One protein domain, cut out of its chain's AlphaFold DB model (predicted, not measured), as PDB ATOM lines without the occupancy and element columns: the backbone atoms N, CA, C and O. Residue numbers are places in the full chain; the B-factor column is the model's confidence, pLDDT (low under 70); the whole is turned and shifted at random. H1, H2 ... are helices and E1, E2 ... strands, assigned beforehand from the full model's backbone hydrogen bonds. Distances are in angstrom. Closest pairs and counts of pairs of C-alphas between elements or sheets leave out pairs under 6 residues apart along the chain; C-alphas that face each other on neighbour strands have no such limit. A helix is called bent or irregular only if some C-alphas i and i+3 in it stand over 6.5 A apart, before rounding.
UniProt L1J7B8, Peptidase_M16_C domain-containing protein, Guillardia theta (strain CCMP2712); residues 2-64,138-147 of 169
ATOM      1  N   LEU A   2      36.111  41.828  23.067       90.31
ATOM      2  CA  LEU A   2      37.482  41.617  22.566       90.31
ATOM      3  C   LEU A   2      38.352  42.874  22.549       90.31
ATOM      4  O   LEU A   2      39.478  42.826  23.015       90.31
ATOM      5  N   VAL A   3      37.828  44.001  22.058       88.44
ATOM      6  CA  VAL A   3      38.618  45.239  21.937       88.44
ATOM      7  C   VAL A   3      39.174  45.713  23.284       88.44
ATOM      8  O   VAL A   3      40.333  46.112  23.387       88.44
ATOM      9  N   LYS A   4      38.349  45.626  24.334       88.44
ATOM     10  CA  LYS A   4      38.734  45.995  25.700       88.44
ATOM     11  C   LYS A   4      39.785  45.026  26.242       88.44
ATOM     12  O   LYS A   4      40.806  45.471  26.755       88.44
ATOM     13  N   GLU A   5      39.562  43.723  26.090       91.25
ATOM     14  CA  GLU A   5      40.486  42.702  26.595       91.25
ATOM     15  C   GLU A   5      41.826  42.698  25.851       91.25
ATOM     16  O   GLU A   5      42.875  42.594  26.481       91.25
ATOM     17  N   ALA A   6      41.816  42.906  24.532       90.00
ATOM     18  CA  ALA A   6      43.022  43.025  23.720       90.00
ATOM     19  C   ALA A   6      43.873  44.214  24.173       90.00
ATOM     20  O   ALA A   6      45.085  44.084  24.328       90.00
ATOM     21  N   TYR A   7      43.241  45.361  24.440       87.31
ATOM     22  CA  TYR A   7      43.946  46.522  24.972       87.31
ATOM     23  C   TYR A   7      44.531  46.226  26.360       87.31
ATOM     24  O   TYR A   7      45.730  46.391  26.571       87.31
ATOM     25  N   THR A   8      43.728  45.710  27.294       88.75
ATOM     26  CA  THR A   8      44.191  45.382  28.651       88.75
ATOM     27  C   THR A   8      45.354  44.385  28.643       88.75
ATOM     28  O   THR A   8      46.361  44.600  29.318       88.75
ATOM     29  N   GLN A   9      45.258  43.303  27.871       89.81
ATOM     30  CA  GLN A   9      46.290  42.271  27.842       89.81
ATOM     31  C   GLN A   9      47.555  42.757  27.121       89.81
ATOM     32  O   GLN A   9      48.635  42.768  27.709       89.81
ATOM     33  N   LEU A  10      47.430  43.199  25.868       88.94
ATOM     34  CA  LEU A  10      48.581  43.475  25.003       88.94
ATOM     35  C   LEU A  10      49.250  44.821  25.334       88.94
ATOM     36  O   LEU A  10      50.475  44.939  25.254       88.94
ATOM     37  N   ARG A  11      48.470  45.843  25.720       86.19
ATOM     38  CA  ARG A  11      48.995  47.175  26.075       86.19
ATOM     39  C   ARG A  11      49.317  47.290  27.554       86.19
ATOM     40  O   ARG A  11      50.421  47.710  27.884       86.19
ATOM     41  N   THR A  12      48.365  46.980  28.431       85.00
ATOM     42  CA  THR A  12      48.515  47.289  29.861       85.00
ATOM     43  C   THR A  12      49.373  46.255  30.583       85.00
ATOM     44  O   THR A  12      50.286  46.645  31.305       85.00
ATOM     45  N   LYS A  13      49.121  44.956  30.380       87.31
ATOM     46  CA  LYS A  13      49.854  43.886  31.078       87.31
ATOM     47  C   LYS A  13      51.176  43.532  30.401       87.31
ATOM     48  O   LYS A  13      52.212  43.519  31.054       87.31
ATOM     49  N   GLU A  14      51.152  43.252  29.102       86.69
ATOM     50  CA  GLU A  14      52.342  42.793  28.369       86.69
ATOM     51  C   GLU A  14      53.221  43.932  27.840       86.69
ATOM     52  O   GLU A  14      54.347  43.687  27.400       86.69
ATOM     53  N   GLN A  15      52.709  45.169  27.879       85.12
ATOM     54  CA  GLN A  15      53.420  46.389  27.482       85.12
ATOM     55  C   GLN A  15      54.103  46.264  26.114       85.12
ATOM     56  O   GLN A  15      55.223  46.727  25.907       85.12
ATOM     57  N   LEU A  16      53.421  45.626  25.156       80.12
ATOM     58  CA  LEU A  16      54.040  45.222  23.897       80.12
ATOM     59  C   LEU A  16      54.397  46.388  22.990       80.12
ATOM     60  O   LEU A  16      55.165  46.188  22.064       80.12
ATOM     61  N   GLY A  17      53.887  47.591  23.208       74.62
ATOM     62  CA  GLY A  17      54.178  48.696  22.310       74.62
ATOM     63  C   GLY A  17      53.454  49.970  22.678       74.62
ATOM     64  O   GLY A  17      52.515  49.938  23.469       74.62
ATOM     65  N   TYR A  18      53.903  51.088  22.107       72.81
ATOM     66  CA  TYR A  18      53.305  52.407  22.323       72.81
ATOM     67  C   TYR A  18      51.887  52.482  21.740       72.81
ATOM     68  O   TYR A  18      50.976  52.987  22.397       72.81
ATOM     69  N   ILE A  19      51.697  51.902  20.548       83.69
ATOM     70  CA  ILE A  19      50.397  51.788  19.881       83.69
ATOM     71  C   ILE A  19      49.957  50.331  19.916       83.69
ATOM     72  O   ILE A  19      50.641  49.453  19.391       83.69
ATOM     73  N   VAL A  20      48.798  50.097  20.521       88.75
ATOM     74  CA  VAL A  20      48.061  48.836  20.460       88.75
ATOM     75  C   VAL A  20      46.610  49.209  20.210       88.75
ATOM     76  O   VAL A  20      45.974  49.827  21.064       88.75
ATOM     77  N   SER A  21      46.093  48.862  19.039       89.19
ATOM     78  CA  SER A  21      44.688  49.059  18.704       89.19
ATOM     79  C   SER A  21      44.059  47.755  18.246       89.19
ATOM     80  O   SER A  21      44.701  46.897  17.640       89.19
ATOM     81  N   SER A  22      42.781  47.604  18.568       91.44
ATOM     82  CA  SER A  22      41.946  46.538  18.038       91.44
ATOM     83  C   SER A  22      40.602  47.124  17.647       91.44
ATOM     84  O   SER A  22      40.025  47.935  18.372       91.44
ATOM     85  N   GLU A  23      40.123  46.755  16.471       90.19
ATOM     86  CA  GLU A  23      38.888  47.289  15.915       90.19
ATOM     87  C   GLU A  23      38.151  46.223  15.112       90.19
ATOM     88  O   GLU A  23      38.750  45.301  14.548       90.19
ATOM     89  N   VAL A  24      36.829  46.363  15.060       88.81
ATOM     90  CA  VAL A  24      36.014  45.637  14.088       88.81
ATOM     91  C   VAL A  24      36.175  46.358  12.757       88.81
ATOM     92  O   VAL A  24      35.887  47.549  12.653       88.81
ATOM     93  N   HIS A  25      36.650  45.641  11.747       84.94
ATOM     94  CA  HIS A  25      36.872  46.169  10.414       84.94
ATOM     95  C   HIS A  25      35.809  45.611   9.471       84.94
ATOM     96  O   HIS A  25      35.722  44.400   9.297       84.94
ATOM     97  N   SER A  26      35.008  46.486   8.864       83.38
ATOM     98  CA  SER A  26      34.115  46.123   7.761       83.38
ATOM     99  C   SER A  26      34.593  46.826   6.502       83.38
ATOM    100  O   SER A  26      34.724  48.054   6.486       83.38
ATOM    101  N   ARG A  27      34.896  46.061   5.455       79.00
ATOM    102  CA  ARG A  27      35.314  46.611   4.166       79.00
ATOM    103  C   ARG A  27      34.757  45.753   3.040       79.00
ATOM    104  O   ARG A  27      34.967  44.544   3.031       79.00
ATOM    105  N   TRP A  28      34.073  46.389   2.089       81.50
ATOM    106  CA  TRP A  28      33.488  45.725   0.915       81.50
ATOM    107  C   TRP A  28      32.568  44.544   1.278       81.50
ATOM    108  O   TRP A  28      32.644  43.484   0.665       81.50
ATOM    109  N   GLY A  29      31.747  44.704   2.320       80.38
ATOM    110  CA  GLY A  29      30.842  43.653   2.804       80.38
ATOM    111  C   GLY A  29      31.522  42.521   3.586       80.38
ATOM    112  O   GLY A  29      30.848  41.589   4.016       80.38
ATOM    113  N   VAL A  30      32.841  42.581   3.803       85.00
ATOM    114  CA  VAL A  30      33.573  41.596   4.607       85.00
ATOM    115  C   VAL A  30      33.842  42.163   5.993       85.00
ATOM    116  O   VAL A  30      34.503  43.195   6.134       85.00
ATOM    117  N   LEU A  31      33.358  41.456   7.012       89.25
ATOM    118  CA  LEU A  31      33.606  41.762   8.415       89.25
ATOM    119  C   LEU A  31      34.820  40.984   8.929       89.25
ATOM    120  O   LEU A  31      34.988  39.799   8.645       89.25
ATOM    121  N   GLY A  32      35.646  41.639   9.733       91.38
ATOM    122  CA  GLY A  32      36.781  41.026  10.399       91.38
ATOM    123  C   GLY A  32      37.214  41.802  11.633       91.38
ATOM    124  O   GLY A  32      36.641  42.832  11.993       91.38
ATOM    125  N   ILE A  33      38.256  41.298  12.283       92.88
ATOM    126  CA  ILE A  33      38.910  41.966  13.405       92.88
ATOM    127  C   ILE A  33      40.313  42.337  12.962       92.88
ATOM    128  O   ILE A  33      41.041  41.511  12.414       92.88
ATOM    129  N   ARG A  34      40.690  43.587  13.212       93.50
ATOM    130  CA  ARG A  34      42.034  44.086  12.956       93.50
ATOM    131  C   ARG A  34      42.706  44.392  14.282       93.50
ATOM    132  O   ARG A  34      42.137  45.103  15.106       93.50
ATOM    133  N   ILE A  35      43.917  43.878  14.464       93.19
ATOM    134  CA  ILE A  35      44.794  44.207  15.589       93.19
ATOM    135  C   ILE A  35      46.055  44.842  15.009       93.19
ATOM    136  O   ILE A  35      46.654  44.296  14.084       93.19
ATOM    137  N   VAL A  36      46.436  46.008  15.523       93.31
ATOM    138  CA  VAL A  36      47.644  46.730  15.112       93.31
ATOM    139  C   VAL A  36      48.502  46.970  16.341       93.31
ATOM    140  O   VAL A  36      48.036  47.532  17.332       93.31
ATOM    141  N   ILE A  37      49.763  46.549  16.268       92.62
ATOM    142  CA  ILE A  37      50.751  46.739  17.330       92.62
ATOM    143  C   ILE A  37      51.985  47.403  16.727       92.62
ATOM    144  O   ILE A  37      52.535  46.916  15.742       92.62
ATOM    145  N   GLN A  38      52.437  48.490  17.345       90.62
ATOM    146  CA  GLN A  38      53.728  49.108  17.057       90.62
ATOM    147  C   GLN A  38      54.663  48.904  18.247       90.62
ATOM    148  O   GLN A  38      54.439  49.464  19.323       90.62
ATOM    149  N   SER A  39      55.721  48.123  18.034       89.62
ATOM    150  CA  SER A  39      56.675  47.701  19.063       89.62
ATOM    151  C   SER A  39      58.126  47.867  18.616       89.62
ATOM    152  O   SER A  39      58.405  48.006  17.430       89.62
ATOM    153  N   LEU A  40      59.043  47.783  19.585       87.25
ATOM    154  CA  LEU A  40      60.469  47.522  19.359       87.25
ATOM    155  C   LEU A  40      60.780  46.019  19.221       87.25
ATOM    156  O   LEU A  40      61.873  45.658  18.792       87.25
ATOM    157  N   LYS A  41      59.846  45.145  19.612       87.25
ATOM    158  CA  LYS A  41      59.979  43.690  19.497       87.25
ATOM    159  C   LYS A  41      59.821  43.240  18.042       87.25
ATOM    160  O   LYS A  41      59.109  43.894  17.276       87.25
ATOM    161  N   PRO A  42      60.447  42.118  17.654       89.06
ATOM    162  CA  PRO A  42      60.334  41.616  16.295       89.06
ATOM    163  C   PRO A  42      58.894  41.147  15.993       89.06
ATOM    164  O   PRO A  42      58.222  40.614  16.880       89.06
ATOM    165  N   PRO A  43      58.406  41.288  14.743       90.38
ATOM    166  CA  PRO A  43      57.008  40.994  14.416       90.38
ATOM    167  C   PRO A  43      56.550  39.560  14.712       90.38
ATOM    168  O   PRO A  43      55.409  39.365  15.119       90.38
ATOM    169  N   HIS A  44      57.433  38.565  14.571       89.25
ATOM    170  CA  HIS A  44      57.091  37.165  14.849       89.25
ATOM    171  C   HIS A  44      56.722  36.927  16.323       89.25
ATOM    172  O   HIS A  44      55.792  36.175  16.605       89.25
ATOM    173  N   GLU A  45      57.394  37.599  17.265       91.25
ATOM    174  CA  GLU A  45      57.034  37.526  18.684       91.25
ATOM    175  C   GLU A  45      55.667  38.167  18.928       91.25
ATOM    176  O   GLU A  45      54.860  37.633  19.684       91.25
ATOM    177  N   LEU A  46      55.382  39.301  18.279       92.06
ATOM    178  CA  LEU A  46      54.094  39.987  18.419       92.06
ATOM    179  C   LEU A  46      52.943  39.128  17.898       92.06
ATOM    180  O   LEU A  46      51.902  39.047  18.545       92.06
ATOM    181  N   GLU A  47      53.139  38.463  16.762       93.00
ATOM    182  CA  GLU A  47      52.154  37.542  16.197       93.00
ATOM    183  C   GLU A  47      51.864  36.387  17.163       93.00
ATOM    184  O   GLU A  47      50.706  36.141  17.489       93.00
ATOM    185  N   GLN A  48      52.898  35.769  17.745       93.38
ATOM    186  CA  GLN A  48      52.731  34.730  18.769       93.38
ATOM    187  C   GLN A  48      51.983  35.225  20.018       93.38
ATOM    188  O   GLN A  48      51.198  34.475  20.609       93.38
ATOM    189  N   ARG A  49      52.191  36.485  20.427       93.31
ATOM    190  CA  ARG A  49      51.433  37.094  21.535       93.31
ATOM    191  C   ARG A  49      49.972  37.319  21.178       93.31
ATOM    192  O   ARG A  49      49.112  37.059  22.014       93.31
ATOM    193  N   ILE A  50      49.678  37.736  19.948       93.94
ATOM    194  CA  ILE A  50      48.298  37.863  19.466       93.94
ATOM    195  C   ILE A  50      47.615  36.490  19.442       93.94
ATOM    196  O   ILE A  50      46.506  36.369  19.952       93.94
ATOM    197  N   GLU A  51      48.272  35.453  18.920       94.94
ATOM    198  CA  GLU A  51      47.742  34.079  18.913       94.94
ATOM    199  C   GLU A  51      47.449  33.578  20.335       94.94
ATOM    200  O   GLU A  51      46.352  33.096  20.621       94.94
ATOM    201  N   SER A  52      48.398  33.775  21.257       94.94
ATOM    202  CA  SER A  52      48.224  33.434  22.675       94.94
ATOM    203  C   SER A  52      47.059  34.196  23.310       94.94
ATOM    204  O   SER A  52      46.268  33.619  24.053       94.94
ATOM    205  N   PHE A  53      46.915  35.487  23.000       95.06
ATOM    206  CA  PHE A  53      45.787  36.289  23.463       95.06
ATOM    207  C   PHE A  53      44.454  35.754  22.930       95.06
ATOM    208  O   PHE A  53      43.513  35.618  23.708       95.06
ATOM    209  N   LEU A  54      44.362  35.424  21.638       95.38
ATOM    210  CA  LEU A  54      43.134  34.890  21.042       95.38
ATOM    211  C   LEU A  54      42.742  33.546  21.665       95.38
ATOM    212  O   LEU A  54      41.559  33.320  21.916       95.38
ATOM    213  N   GLN A  55      43.721  32.690  21.972       94.81
ATOM    214  CA  GLN A  55      43.481  31.439  22.688       94.81
ATOM    215  C   GLN A  55      42.931  31.689  24.098       94.81
ATOM    216  O   GLN A  55      41.907  31.122  24.469       94.81
ATOM    217  N   SER A  56      43.573  32.569  24.871       94.12
ATOM    218  CA  SER A  56      43.112  32.929  26.219       94.12
ATOM    219  C   SER A  56      41.740  33.605  26.200       94.12
ATOM    220  O   SER A  56      40.920  33.380  27.086       94.12
ATOM    221  N   PHE A  57      41.463  34.415  25.176       95.00
ATOM    222  CA  PHE A  57      40.178  35.083  25.017       95.00
ATOM    223  C   PHE A  57      39.051  34.094  24.691       95.00
ATOM    224  O   PHE A  57      37.933  34.284  25.159       95.00
ATOM    225  N   HIS A  58      39.331  33.018  23.948       94.12
ATOM    226  CA  HIS A  58      38.360  31.939  23.756       94.12
ATOM    227  C   HIS A  58      37.962  31.304  25.094       94.12
ATOM    228  O   HIS A  58      36.770  31.205  25.376       94.12
ATOM    229  N   SER A  59      38.932  30.947  25.944       94.12
ATOM    230  CA  SER A  59      38.644  30.412  27.284       94.12
ATOM    231  C   SER A  59      37.850  31.408  28.130       94.12
ATOM    232  O   SER A  59      36.832  31.048  28.711       94.12
ATOM    233  N   TYR A  60      38.239  32.687  28.106       94.44
ATOM    234  CA  TYR A  60      37.502  33.758  28.781       94.44
ATOM    235  C   TYR A  60      36.036  33.846  28.326       94.44
ATOM    236  O   TYR A  60      35.148  33.999  29.160       94.44
ATOM    237  N   LEU A  61      35.751  33.712  27.026       94.94
ATOM    238  CA  LEU A  61      34.372  33.694  26.522       94.94
ATOM    239  C   LEU A  61      33.578  32.470  27.002       94.94
ATOM    240  O   LEU A  61      32.371  32.579  27.213       94.94
ATOM    241  N   GLN A  62      34.227  31.312  27.152       94.50
ATOM    242  CA  GLN A  62      33.580  30.089  27.638       94.50
ATOM    243  C   GLN A  62      33.249  30.173  29.133       94.50
ATOM    244  O   GLN A  62      32.168  29.754  29.545       94.50
ATOM    245  N   GLU A  63      34.172  30.722  29.920       95.56
ATOM    246  CA  GLU A  63      34.069  30.849  31.378       95.56
ATOM    247  C   GLU A  63      33.210  32.043  31.817       95.56
ATOM    248  O   GLU A  63      32.743  32.078  32.953       95.56
ATOM    249  N   MET A  64      32.970  33.009  30.926       95.75
ATOM    250  CA  MET A  64      32.129  34.174  31.197       95.75
ATOM    251  C   MET A  64      30.714  33.763  31.617       95.75
ATOM    252  O   MET A  64      30.040  32.974  30.941       95.75
ATOM    253  N   ARG A 138      38.999  29.966   9.741       95.00
ATOM    254  CA  ARG A 138      39.875  31.090  10.057       95.00
ATOM    255  C   ARG A 138      40.553  31.610   8.795       95.00
ATOM    256  O   ARG A 138      41.159  30.861   8.033       95.00
ATOM    257  N   ARG A 139      40.489  32.928   8.603       94.00
ATOM    258  CA  ARG A 139      41.213  33.645   7.547       94.00
ATOM    259  C   ARG A 139      42.034  34.746   8.195       94.00
ATOM    260  O   ARG A 139      41.472  35.646   8.809       94.00
ATOM    261  N   MET A 140      43.352  34.659   8.065       93.50
ATOM    262  CA  MET A 140      44.283  35.593   8.686       93.50
ATOM    263  C   MET A 140      45.197  36.213   7.634       93.50
ATOM    264  O   MET A 140      45.718  35.520   6.764       93.50
ATOM    265  N   LEU A 141      45.400  37.523   7.750       93.06
ATOM    266  CA  LEU A 141      46.407  38.275   7.016       93.06
ATOM    267  C   LEU A 141      47.295  38.983   8.041       93.06
ATOM    268  O   LEU A 141      46.801  39.802   8.815       93.06
ATOM    269  N   SER A 142      48.593  38.681   8.024       93.81
ATOM    270  CA  SER A 142      49.603  39.361   8.842       93.81
ATOM    271  C   SER A 142      50.447  40.266   7.948       93.81
ATOM    272  O   SER A 142      51.008  39.815   6.952       93.81
ATOM    273  N   SER A 143      50.506  41.558   8.277       94.00
ATOM    274  CA  SER A 143      51.344  42.544   7.585       94.00
ATOM    275  C   SER A 143      52.415  43.029   8.549       94.00
ATOM    276  O   SER A 143      52.132  43.818   9.449       94.00
ATOM    277  N   GLN A 144      53.645  42.563   8.350       93.31
ATOM    278  CA  GLN A 144      54.768  42.843   9.233       93.31
ATOM    279  C   GLN A 144      55.661  43.930   8.627       93.31
ATOM    280  O   GLN A 144      56.140  43.798   7.503       93.31
ATOM    281  N   VAL A 145      55.895  45.006   9.380       90.50
ATOM    282  CA  VAL A 145      56.822  46.079   9.003       90.50
ATOM    283  C   VAL A 145      58.006  46.031   9.958       90.50
ATOM    284  O   VAL A 145      57.827  46.120  11.171       90.50
ATOM    285  N   VAL A 146      59.209  45.865   9.413       88.25
ATOM    286  CA  VAL A 146      60.444  45.734  10.194       88.25
ATOM    287  C   VAL A 146      61.218  47.048  10.136       88.25
ATOM    288  O   VAL A 146      61.451  47.593   9.059       88.25
ATOM    289  N   GLY A 147      61.609  47.561  11.304       82.88
ATOM    290  CA  GLY A 147      62.459  48.746  11.406       82.88
ATOM    291  C   GLY A 147      63.881  48.481  10.902       82.88
ATOM    292  O   GLY A 147      64.385  47.361  10.980       82.88
TER     293      GLY A 147
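Overview. This is residues 2 to 64 and 138 to 147 of the 169 residues of the protein "Peptidase_M16_C domain-containing protein" of Guillardia theta (strain CCMP2712) (UniProt L1J7B8). A long hairpin of two strands, E1 and E2, bent in E1 at residue 24, has two helices packed by it: H1 packs on E1, closest at Val 3 and Ser 22, and the longer H2 crosses H1 at a steep angle, its first part beside the end of E2. The turn of the hairpin, Trp 28 and Gly 29, points away from the helices, and residues 138 to 147, past a cut, form an extended stretch with no named element on the E2 side of the hairpin. The printed part has 73 residues, with two named helices and two named strands in the order H1, E1, E2, H2, and the sheet, in the order E1 - E2, is antiparallel. The class is mixed, helices and strands. The whole is compact, with a radius of gyration of the C-alphas of 12.6 A, and only just flat, its C-alphas spanning 34 by 33 by 18 A.

Arrangement. E1, residues 19 to 27, and E2, residues 30 to 38, are antiparallel neighbours and a hairpin, at 164 degrees between their directions. Among their pairs within hydrogen-bond range are N 23 and O 34, 2.9 A apart, and N 32 and O 25, 2.8 A apart. E1 bends by 63 degrees at residue 24. H1, residues 2 to 13, has its closest C-alphas to E1 at Val 3 and Ser 22, 5.3 A apart. H1 and E2 are near each other, with 8 pairs of C-alphas within 10 A. H2, residues 43 to 63, touches H1 with its residues 49 to 57 alone; the closest C-alphas are those of Ala 6 and Phe 53, 7.3 A apart. Their lines stand at a steep tilt of 56 degrees, and they run opposite ways. The closest C-alphas of E2 and H2 are those of Ile 37 and Leu 46, 7.6 A apart. E1 and H2 are apart. In H1 and H2 every O i to N i+4 pair is within hydrogen-bond range.

Along the chain. E1 measures 22.4 A from C-alpha 19 to C-alpha 27, and E2 measures 24.9 A from C-alpha 30 at (33.573, 41.596, 4.607) to C-alpha 38. H2 is the longest helix, 21 residues and 30.3 A, ending with C-alpha 63 at (34.069, 30.849, 31.378). H1 begins at C-alpha 2 at (37.482, 41.617, 22.566) and measures 15.2 A. It is neither bent nor irregular, but only just: C-alphas 10 and 13 are 6.2 A apart.

Size, cuts and confidence. The two C-alphas farthest apart, those of Glu 63 and Gly 147, are 39.1 A apart. Residues 65 to 137 are not printed, and C-alphas 64 and 138 are 22.7 A apart across the cut. The links H1 to E1, E1 to E2 and E2 to H2 are tight. The mean pLDDT of the printed part is 89.9, and no printed residue is under 70 in this predicted model.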